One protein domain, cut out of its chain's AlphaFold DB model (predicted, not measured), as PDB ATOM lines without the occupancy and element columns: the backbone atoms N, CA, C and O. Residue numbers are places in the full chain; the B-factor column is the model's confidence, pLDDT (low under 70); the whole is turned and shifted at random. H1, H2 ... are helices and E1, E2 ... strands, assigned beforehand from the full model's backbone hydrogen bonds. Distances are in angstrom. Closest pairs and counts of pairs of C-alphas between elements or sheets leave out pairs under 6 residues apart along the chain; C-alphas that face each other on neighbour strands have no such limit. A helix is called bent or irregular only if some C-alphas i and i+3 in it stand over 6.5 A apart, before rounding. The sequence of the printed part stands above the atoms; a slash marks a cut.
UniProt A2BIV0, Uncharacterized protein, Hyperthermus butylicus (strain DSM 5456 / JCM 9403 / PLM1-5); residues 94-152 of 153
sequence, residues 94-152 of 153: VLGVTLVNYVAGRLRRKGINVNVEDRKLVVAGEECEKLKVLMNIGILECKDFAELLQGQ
ATOM      1  N   VAL A  94     -17.864  98.768 -52.987       90.75
ATOM      2  CA  VAL A  94     -17.442  97.821 -54.026       90.75
ATOM      3  C   VAL A  94     -15.976  98.036 -54.403       90.75
ATOM      4  O   VAL A  94     -15.211  97.071 -54.491       90.75
ATOM      5  N   LEU A  95     -15.557  99.287 -54.604       90.31
ATOM      6  CA  LEU A  95     -14.175  99.610 -54.955       90.31
ATOM      7  C   LEU A  95     -13.207  99.279 -53.818       90.31
ATOM      8  O   LEU A  95     -12.161  98.693 -54.090       90.31
ATOM      9  N   GLY A  96     -13.573  99.560 -52.564       89.56
ATOM     10  CA  GLY A  96     -12.769  99.220 -51.391       89.56
ATOM     11  C   GLY A  96     -12.508  97.719 -51.295       89.56
ATOM     12  O   GLY A  96     -11.356  97.290 -51.246       89.56
ATOM     13  N   VAL A  97     -13.559  96.893 -51.397       87.50
ATOM     14  CA  VAL A  97     -13.411  95.426 -51.408       87.50
ATOM     15  C   VAL A  97     -12.556  94.954 -52.585       87.50
ATOM     16  O   VAL A  97     -11.738  94.041 -52.435       87.50
ATOM     17  N   THR A  98     -12.722  95.557 -53.763       88.62
ATOM     18  CA  THR A  98     -11.926  95.201 -54.948       88.62
ATOM     19  C   THR A  98     -10.447  95.489 -54.732       88.62
ATOM     20  O   THR A  98      -9.606  94.634 -55.007       88.62
ATOM     21  N   LEU A  99     -10.142  96.686 -54.236       89.81
ATOM     22  CA  LEU A  99      -8.787  97.162 -54.009       89.81
ATOM     23  C   LEU A  99      -8.072  96.291 -52.977       89.81
ATOM     24  O   LEU A  99      -6.980  95.803 -53.253       89.81
ATOM     25  N   VAL A 100      -8.718  96.019 -51.843       90.19
ATOM     26  CA  VAL A 100      -8.179  95.163 -50.776       90.19
ATOM     27  C   VAL A 100      -7.845  93.777 -51.317       90.19
ATOM     28  O   VAL A 100      -6.717  93.311 -51.185       90.19
ATOM     29  N   ASN A 101      -8.780  93.132 -52.017       87.62
ATOM     30  CA  ASN A 101      -8.536  91.804 -52.583       87.62
ATOM     31  C   ASN A 101      -7.420  91.804 -53.637       87.62
ATOM     32  O   ASN A 101      -6.612  90.873 -53.686       87.62
ATOM     33  N   TYR A 102      -7.359  92.840 -54.476       89.50
ATOM     34  CA  TYR A 102      -6.296  92.995 -55.466       89.50
ATOM     35  C   TYR A 102      -4.922  93.119 -54.798       89.50
ATOM     36  O   TYR A 102      -3.989  92.394 -55.160       89.50
ATOM     37  N   VAL A 103      -4.804  93.994 -53.799       90.88
ATOM     38  CA  VAL A 103      -3.552  94.220 -53.069       90.88
ATOM     39  C   VAL A 103      -3.150  92.965 -52.295       90.88
ATOM     40  O   VAL A 103      -2.013  92.522 -52.445       90.88
ATOM     41  N   ALA A 104      -4.077  92.316 -51.582       90.31
ATOM     42  CA  ALA A 104      -3.828  91.042 -50.903       90.31
ATOM     43  C   ALA A 104      -3.266  89.987 -51.869       90.31
ATOM     44  O   ALA A 104      -2.256  89.346 -51.588       90.31
ATOM     45  N   GLY A 105      -3.876  89.841 -53.050       89.44
ATOM     46  CA  GLY A 105      -3.403  88.916 -54.078       89.44
ATOM     47  C   GLY A 105      -1.996  89.241 -54.590       89.44
ATOM     48  O   GLY A 105      -1.221  88.327 -54.871       89.44
ATOM     49  N   ARG A 106      -1.636  90.526 -54.700       91.69
ATOM     50  CA  ARG A 106      -0.282  90.956 -55.090       91.69
ATOM     51  C   ARG A 106       0.743  90.704 -53.988       91.69
ATOM     52  O   ARG A 106       1.836  90.249 -54.311       91.69
ATOM     53  N   LEU A 107       0.397  90.969 -52.731       89.75
ATOM     54  CA  LEU A 107       1.276  90.754 -51.579       89.75
ATOM     55  C   LEU A 107       1.556  89.260 -51.364       89.75
ATOM     56  O   LEU A 107       2.716  88.871 -51.281       89.75
ATOM     57  N   ARG A 108       0.531  88.403 -51.443       89.38
ATOM     58  CA  ARG A 108       0.699  86.940 -51.344       89.38
ATOM     59  C   ARG A 108       1.647  86.371 -52.402       89.38
ATOM     60  O   ARG A 108       2.453  85.501 -52.102       89.38
ATOM     61  N   ARG A 109       1.611  86.891 -53.636       90.00
ATOM     62  CA  ARG A 109       2.562  86.491 -54.698       90.00
ATOM     63  C   ARG A 109       4.002  86.921 -54.425       90.00
ATOM     64  O   ARG A 109       4.907  86.372 -55.036       90.00
ATOM     65  N   LYS A 110       4.207  87.908 -53.551       90.12
ATOM     66  CA  LYS A 110       5.528  88.333 -53.075       90.12
ATOM     67  C   LYS A 110       5.979  87.570 -51.821       90.12
ATOM     68  O   LYS A 110       7.030  87.896 -51.293       90.12
ATOM     69  N   GLY A 111       5.201  86.588 -51.352       88.50
ATOM     70  CA  GLY A 111       5.504  85.808 -50.149       88.50
ATOM     71  C   GLY A 111       4.986  86.416 -48.844       88.50
ATOM     72  O   GLY A 111       5.208  85.832 -47.791       88.50
ATOM     73  N   ILE A 112       4.264  87.539 -48.906       88.00
ATOM     74  CA  ILE A 112       3.760  88.239 -47.720       88.00
ATOM     75  C   ILE A 112       2.495  87.540 -47.223       88.00
ATOM     76  O   ILE A 112       1.536  87.358 -47.989       88.00
ATOM     77  N   ASN A 113       2.471  87.165 -45.941       86.19
ATOM     78  CA  ASN A 113       1.300  86.538 -45.338       86.19
ATOM     79  C   ASN A 113       0.255  87.606 -44.986       86.19
ATOM     80  O   ASN A 113       0.428  88.386 -44.053       86.19
ATOM     81  N   VAL A 114      -0.826  87.652 -45.769       88.25
ATOM     82  CA  VAL A 114      -1.872  88.675 -45.649       88.25
ATOM     83  C   VAL A 114      -3.238  88.028 -45.509       88.25
ATOM     84  O   VAL A 114      -3.683  87.297 -46.411       88.25
ATOM     85  N   ASN A 115      -3.936  88.372 -44.430       88.19
ATOM     86  CA  ASN A 115      -5.348  88.069 -44.256       88.19
ATOM     87  C   ASN A 115      -6.225  89.252 -44.699       88.19
ATOM     88  O   ASN A 115      -5.758  90.386 -44.789       88.19
ATOM     89  N   VAL A 116      -7.487  88.985 -45.036       86.81
ATOM     90  CA  VAL A 116      -8.463  90.029 -45.385       86.81
ATOM     91  C   VAL A 116      -9.613  89.956 -44.391       86.81
ATOM     92  O   VAL A 116     -10.365  88.986 -44.405       86.81
ATOM     93  N   GLU A 117      -9.756  90.990 -43.567       86.31
ATOM     94  CA  GLU A 117     -10.790  91.116 -42.529       86.31
ATOM     95  C   GLU A 117     -11.486  92.465 -42.704       86.31
ATOM     96  O   GLU A 117     -10.817  93.473 -42.888       86.31
ATOM     97  N   ASP A 118     -12.820  92.491 -42.740       81.69
ATOM     98  CA  ASP A 118     -13.627  93.724 -42.788       81.69
ATOM     99  C   ASP A 118     -13.147  94.812 -43.766       81.69
ATOM    100  O   ASP A 118     -13.200  96.010 -43.493       81.69
ATOM    101  N   ARG A 119     -12.747  94.394 -44.978       81.44
ATOM    102  CA  ARG A 119     -12.227  95.278 -46.047       81.44
ATOM    103  C   ARG A 119     -10.889  95.936 -45.695       81.44
ATOM    104  O   ARG A 119     -10.551  96.972 -46.258       81.44
ATOM    105  N   LYS A 120     -10.116  95.317 -44.817       86.69
ATOM    106  CA  LYS A 120      -8.749  95.692 -44.488       86.69
ATOM    107  C   LYS A 120      -7.819  94.506 -44.689       86.69
ATOM    108  O   LYS A 120      -8.214  93.340 -44.647       86.69
ATOM    109  N   LEU A 121      -6.573  94.830 -44.989       87.56
ATOM    110  CA  LEU A 121      -5.466  93.894 -45.037       87.56
ATOM    111  C   LEU A 121      -4.942  93.743 -43.623       87.56
ATOM    112  O   LEU A 121      -4.586  94.741 -43.010       87.56
ATOM    113  N   VAL A 122      -4.865  92.516 -43.136       88.62
ATOM    114  CA  VAL A 122      -4.244  92.220 -41.850       88.62
ATOM    115  C   VAL A 122      -2.910  91.547 -42.118       88.62
ATOM    116  O   VAL A 122      -2.854  90.503 -42.777       88.62
ATOM    117  N   VAL A 123      -1.839  92.180 -41.651       87.25
ATOM    118  CA  VAL A 123      -0.450  91.734 -41.826       87.25
ATOM    119  C   VAL A 123       0.228  91.728 -40.461       87.25
ATOM    120  O   VAL A 123      -0.038  92.607 -39.646       87.25
ATOM    121  N   ALA A 124       1.095  90.752 -40.201       83.75
ATOM    122  CA  ALA A 124       1.866  90.686 -38.961       83.75
ATOM    123  C   ALA A 124       3.371  90.825 -39.194       83.75
ATOM    124  O   ALA A 124       3.889  90.490 -40.262       83.75
ATOM    125  N   GLY A 125       4.065  91.278 -38.149       80.19
ATOM    126  CA  GLY A 125       5.523  91.338 -38.079       80.19
ATOM    127  C   GLY A 125       6.157  92.469 -38.894       80.19
ATOM    128  O   GLY A 125       5.515  93.459 -39.242       80.19
ATOM    129  N   GLU A 126       7.442  92.303 -39.212       79.88
ATOM    130  CA  GLU A 126       8.288  93.310 -39.875       79.88
ATOM    131  C   GLU A 126       7.792  93.726 -41.271       79.88
ATOM    132  O   GLU A 126       8.146  94.787 -41.788       79.88
ATOM    133  N   GLU A 127       6.933  92.921 -41.902       82.44
ATOM    134  CA  GLU A 127       6.354  93.257 -43.204       82.44
ATOM    135  C   GLU A 127       5.356  94.420 -43.132       82.44
ATOM    136  O   GLU A 127       5.140  95.101 -44.137       82.44
ATOM    137  N   CYS A 128       4.824  94.708 -41.941       83.75
ATOM    138  CA  CYS A 128       4.017  95.893 -41.668       83.75
ATOM    139  C   CYS A 128       4.781  97.189 -41.990       83.75
ATOM    140  O   CYS A 128       4.256  98.082 -42.660       83.75
ATOM    141  N   GLU A 129       6.057  97.276 -41.597       82.00
ATOM    142  CA  GLU A 129       6.859  98.487 -41.796       82.00
ATOM    143  C   GLU A 129       7.070  98.818 -43.275       82.00
ATOM    144  O   GLU A 129       7.088  99.985 -43.674       82.00
ATOM    145  N   LYS A 130       7.168  97.781 -44.112       84.00
ATOM    146  CA  LYS A 130       7.330  97.911 -45.564       84.00
ATOM    147  C   LYS A 130       6.054  98.413 -46.249       84.00
ATOM    148  O   LYS A 130       6.103  98.828 -47.406       84.00
ATOM    149  N   LEU A 131       4.916  98.389 -45.551       87.25
ATOM    150  CA  LEU A 131       3.592  98.725 -46.071       87.25
ATOM    151  C   LEU A 131       2.974  99.967 -45.403       87.25
ATOM    152  O   LEU A 131       1.772 100.191 -45.545       87.25
ATOM    153  N   LYS A 132       3.783 100.827 -44.762       85.12
ATOM    154  CA  LYS A 132       3.344 102.076 -44.097       85.12
ATOM    155  C   LYS A 132       2.417 102.950 -44.957       85.12
ATOM    156  O   LYS A 132       1.443 103.505 -44.459       85.12
ATOM    157  N   VAL A 133       2.646 103.017 -46.271       86.62
ATOM    158  CA  VAL A 133       1.771 103.766 -47.197       86.62
ATOM    159  C   VAL A 133       0.334 103.227 -47.197       86.62
ATOM    160  O   VAL A 133      -0.609 104.010 -47.252       86.62
ATOM    161  N   LEU A 134       0.150 101.904 -47.105       85.75
ATOM    162  CA  LEU A 134      -1.171 101.267 -47.068       85.75
ATOM    163  C   LEU A 134      -1.888 101.476 -45.724       85.75
ATOM    164  O   LEU A 134      -3.120 101.507 -45.694       85.75
ATOM    165  N   MET A 135      -1.132 101.655 -44.636       85.12
ATOM    166  CA  MET A 135      -1.683 102.043 -43.332       85.12
ATOM    167  C   MET A 135      -2.218 103.474 -43.369       85.12
ATOM    168  O   MET A 135      -3.339 103.719 -42.937       85.12
ATOM    169  N   ASN A 136      -1.460 104.404 -43.959       85.88
ATOM    170  CA  ASN A 136      -1.841 105.820 -44.022       85.88
ATOM    171  C   ASN A 136      -3.150 106.056 -44.786       85.88
ATOM    172  O   ASN A 136      -3.886 106.991 -44.487       85.88
ATOM    173  N   ILE A 137      -3.455 105.204 -45.766       86.06
ATOM    174  CA  ILE A 137      -4.713 105.249 -46.525       86.06
ATOM    175  C   ILE A 137      -5.835 104.409 -45.887       86.06
ATOM    176  O   ILE A 137      -6.903 104.271 -46.479       86.06
ATOM    177  N   GLY A 138      -5.606 103.833 -44.700       84.94
ATOM    178  CA  GLY A 138      -6.607 103.107 -43.910       84.94
ATOM    179  C   GLY A 138      -6.974 101.714 -44.427       84.94
ATOM    180  O   GLY A 138      -7.994 101.161 -44.017       84.94
ATOM    181  N   ILE A 139      -6.179 101.145 -45.340       87.50
ATOM    182  CA  ILE A 139      -6.458  99.844 -45.974       87.50
ATOM    183  C   ILE A 139      -5.763  98.694 -45.238       87.50
ATOM    184  O   ILE A 139      -6.152  97.542 -45.417       87.50
ATOM    185  N   LEU A 140      -4.747  98.977 -44.419       88.75
ATOM    186  CA  LEU A 140      -3.947  97.968 -43.731       88.75
ATOM    187  C   LEU A 140      -3.970  98.161 -42.213       88.75
ATOM    188  O   LEU A 140      -3.751  99.266 -41.723       88.75
ATOM    189  N   GLU A 141      -4.201  97.066 -41.499       87.00
ATOM    190  CA  GLU A 141      -4.055  96.934 -40.055       87.00
ATOM    191  C   GLU A 141      -2.917  95.967 -39.748       87.00
ATOM    192  O   GLU A 141      -2.809  94.889 -40.342       87.00
ATOM    193  N   CYS A 142      -2.065  96.363 -38.809       84.62
ATOM    194  CA  CYS A 142      -1.014  95.498 -38.305       84.62
ATOM    195  C   CYS A 142      -1.468  94.888 -36.991       84.62
ATOM    196  O   CYS A 142      -1.878  95.615 -36.090       84.62
ATOM    197  N   LYS A 143      -1.411  93.561 -36.916       84.00
ATOM    198  CA  LYS A 143      -1.680  92.811 -35.690       84.00
ATOM    199  C   LYS A 143      -0.414  92.101 -35.247       84.00
ATOM    200  O   LYS A 143       0.389  91.675 -36.084       84.00
ATOM    201  N   ASP A 144      -0.263  91.942 -33.941       74.44
ATOM    202  CA  ASP A 144       0.802  91.114 -33.397       74.44
ATOM    203  C   ASP A 144       0.560  89.642 -33.749       74.44
ATOM    204  O   ASP A 144      -0.576  89.167 -33.850       74.44
ATOM    205  N   PHE A 145       1.648  88.887 -33.927       62.31
ATOM    206  CA  PHE A 145       1.588  87.467 -34.300       62.31
ATOM    207  C   PHE A 145       0.713  86.636 -33.341       62.31
ATOM    208  O   PHE A 145       0.082  85.668 -33.765       62.31
ATOM    209  N   ALA A 146       0.647  87.030 -32.065       59.03
ATOM    210  CA  ALA A 146      -0.166  86.379 -31.042       59.03
ATOM    211  C   ALA A 146      -1.682  86.555 -31.262       59.03
ATOM    212  O   ALA A 146      -2.451  85.641 -30.966       59.03
ATOM    213  N   GLU A 147      -2.121  87.683 -31.823       57.97
ATOM    214  CA  GLU A 147      -3.542  87.994 -32.029       57.97
ATOM    215  C   GLU A 147      -4.115  87.291 -33.266       57.97
ATOM    216  O   GLU A 147      -5.270  86.862 -33.269       57.97
ATOM    217  N   LEU A 148      -3.290  87.082 -34.299       57.59
ATOM    218  CA  LEU A 148      -3.685  86.327 -35.495       57.59
ATOM    219  C   LEU A 148      -3.997  84.850 -35.206       57.59
ATOM    220  O   LEU A 148      -4.762  84.231 -35.947       57.59
ATOM    221  N   LEU A 149      -3.426  84.287 -34.138       55.19
ATOM    222  CA  LEU A 149      -3.668  82.904 -33.717       55.19
ATOM    223  C   LEU A 149      -4.926  82.757 -32.844       55.19
ATOM    224  O   LEU A 149      -5.507  81.674 -32.796       55.19
ATOM    225  N   GLN A 150      -5.376  83.824 -32.173       53.19
ATOM    226  CA  GLN A 150      -6.545  83.777 -31.282       53.19
ATOM    227  C   GLN A 150      -7.882  83.872 -32.030       53.19
ATOM    228  O   GLN A 150      -8.862  83.283 -31.585       53.19
ATOM    229  N   GLY A 151      -7.923  84.509 -33.205       51.06
ATOM    230  CA  GLY A 151      -9.112  84.555 -34.071       51.06
ATOM    231  C   GLY A 151      -9.439  83.245 -34.810       51.06
ATOM    232  O   GLY A 151     -10.291  83.247 -35.696       51.06
ATOM    233  N   GLN A 152      -8.744  82.144 -34.496       49.47
ATOM    234  CA  GLN A 152      -8.917  80.828 -35.128       49.47
ATOM    235  C   GLN A 152      -9.483  79.746 -34.186       49.47
ATOM    236  O   GLN A 152      -9.492  78.575 -34.568       49.47
TER     237      GLN A 152
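What this domain is: This is residues 94 to 152 of the 153 residues of an uncharacterized protein of Hyperthermus butylicus (strain DSM 5456 / JCM 9403 / PLM1-5) (UniProt A2BIV0). A small three-stranded sheet has two helices, H1 and H2, over one face, while the short H3 sits at one end of the sheet. The printed part has 59 residues, with three named helices and three named strands in the order H1, E1, E2, H2, E3, H3. The mixed sheet runs E1, E2, E3, and the class is mixed, helices and strands. The whole is compact, with a radius of gyration of the C-alphas of 10.8 A and spans of 31 by 23 by 22 A.

Where its parts are: H1, residues 94 to 109, begins at C-alpha 94 (-17.442, 97.821, -54.026) and is 23.0 A long. E1 is residues 114 to 117, and E2, residues 120 to 124, is 13.0 A long. H2, residues 125 to 136, is 17.3 A long and irregular: C-alphas 130 and 133 are 8.2 A apart. E3 is residues 140 to 143. H3, residues 145 to 150, ends at C-alpha 150 (-6.545, 83.777, -31.282).

How they stand to each other: E1 and E2 form an antiparallel hairpin, with N 115 and O 122 2.9 A apart. E2 and E3 are parallel, with N 141 and O 121 2.8 A apart. H1 and H2 are on the same face, two layers with the sheet, at heights of 9.2 A and 8.3 A, yet apart from each other. H1 is closest to E1 at the C-alphas of Ala 104 and Val 114, 6.1 A. H2 is closest to E3 at the C-alphas of Leu 134 and Leu 140, 5.5 A. E2, H2 and E3 are a strand-helix-strand unit, parallel neighbour strands joined through a helix, with a right-handed crossover. H3 only grazes the sheet with residues 145 to 148. Every O i to N i+4 pair is within hydrogen-bond range in H1, but 3 of 8 in H2 and 0 of 2 in H3, where O i to N i+3 gives 7 of 9 and 1 of 3.

The domain as a whole: The C-alphas farthest apart, of Val 94 and Ala 146, are 30.9 A apart. The printed part has no cut, and its links are tight. Residues 145 to 152 have pLDDT under 70.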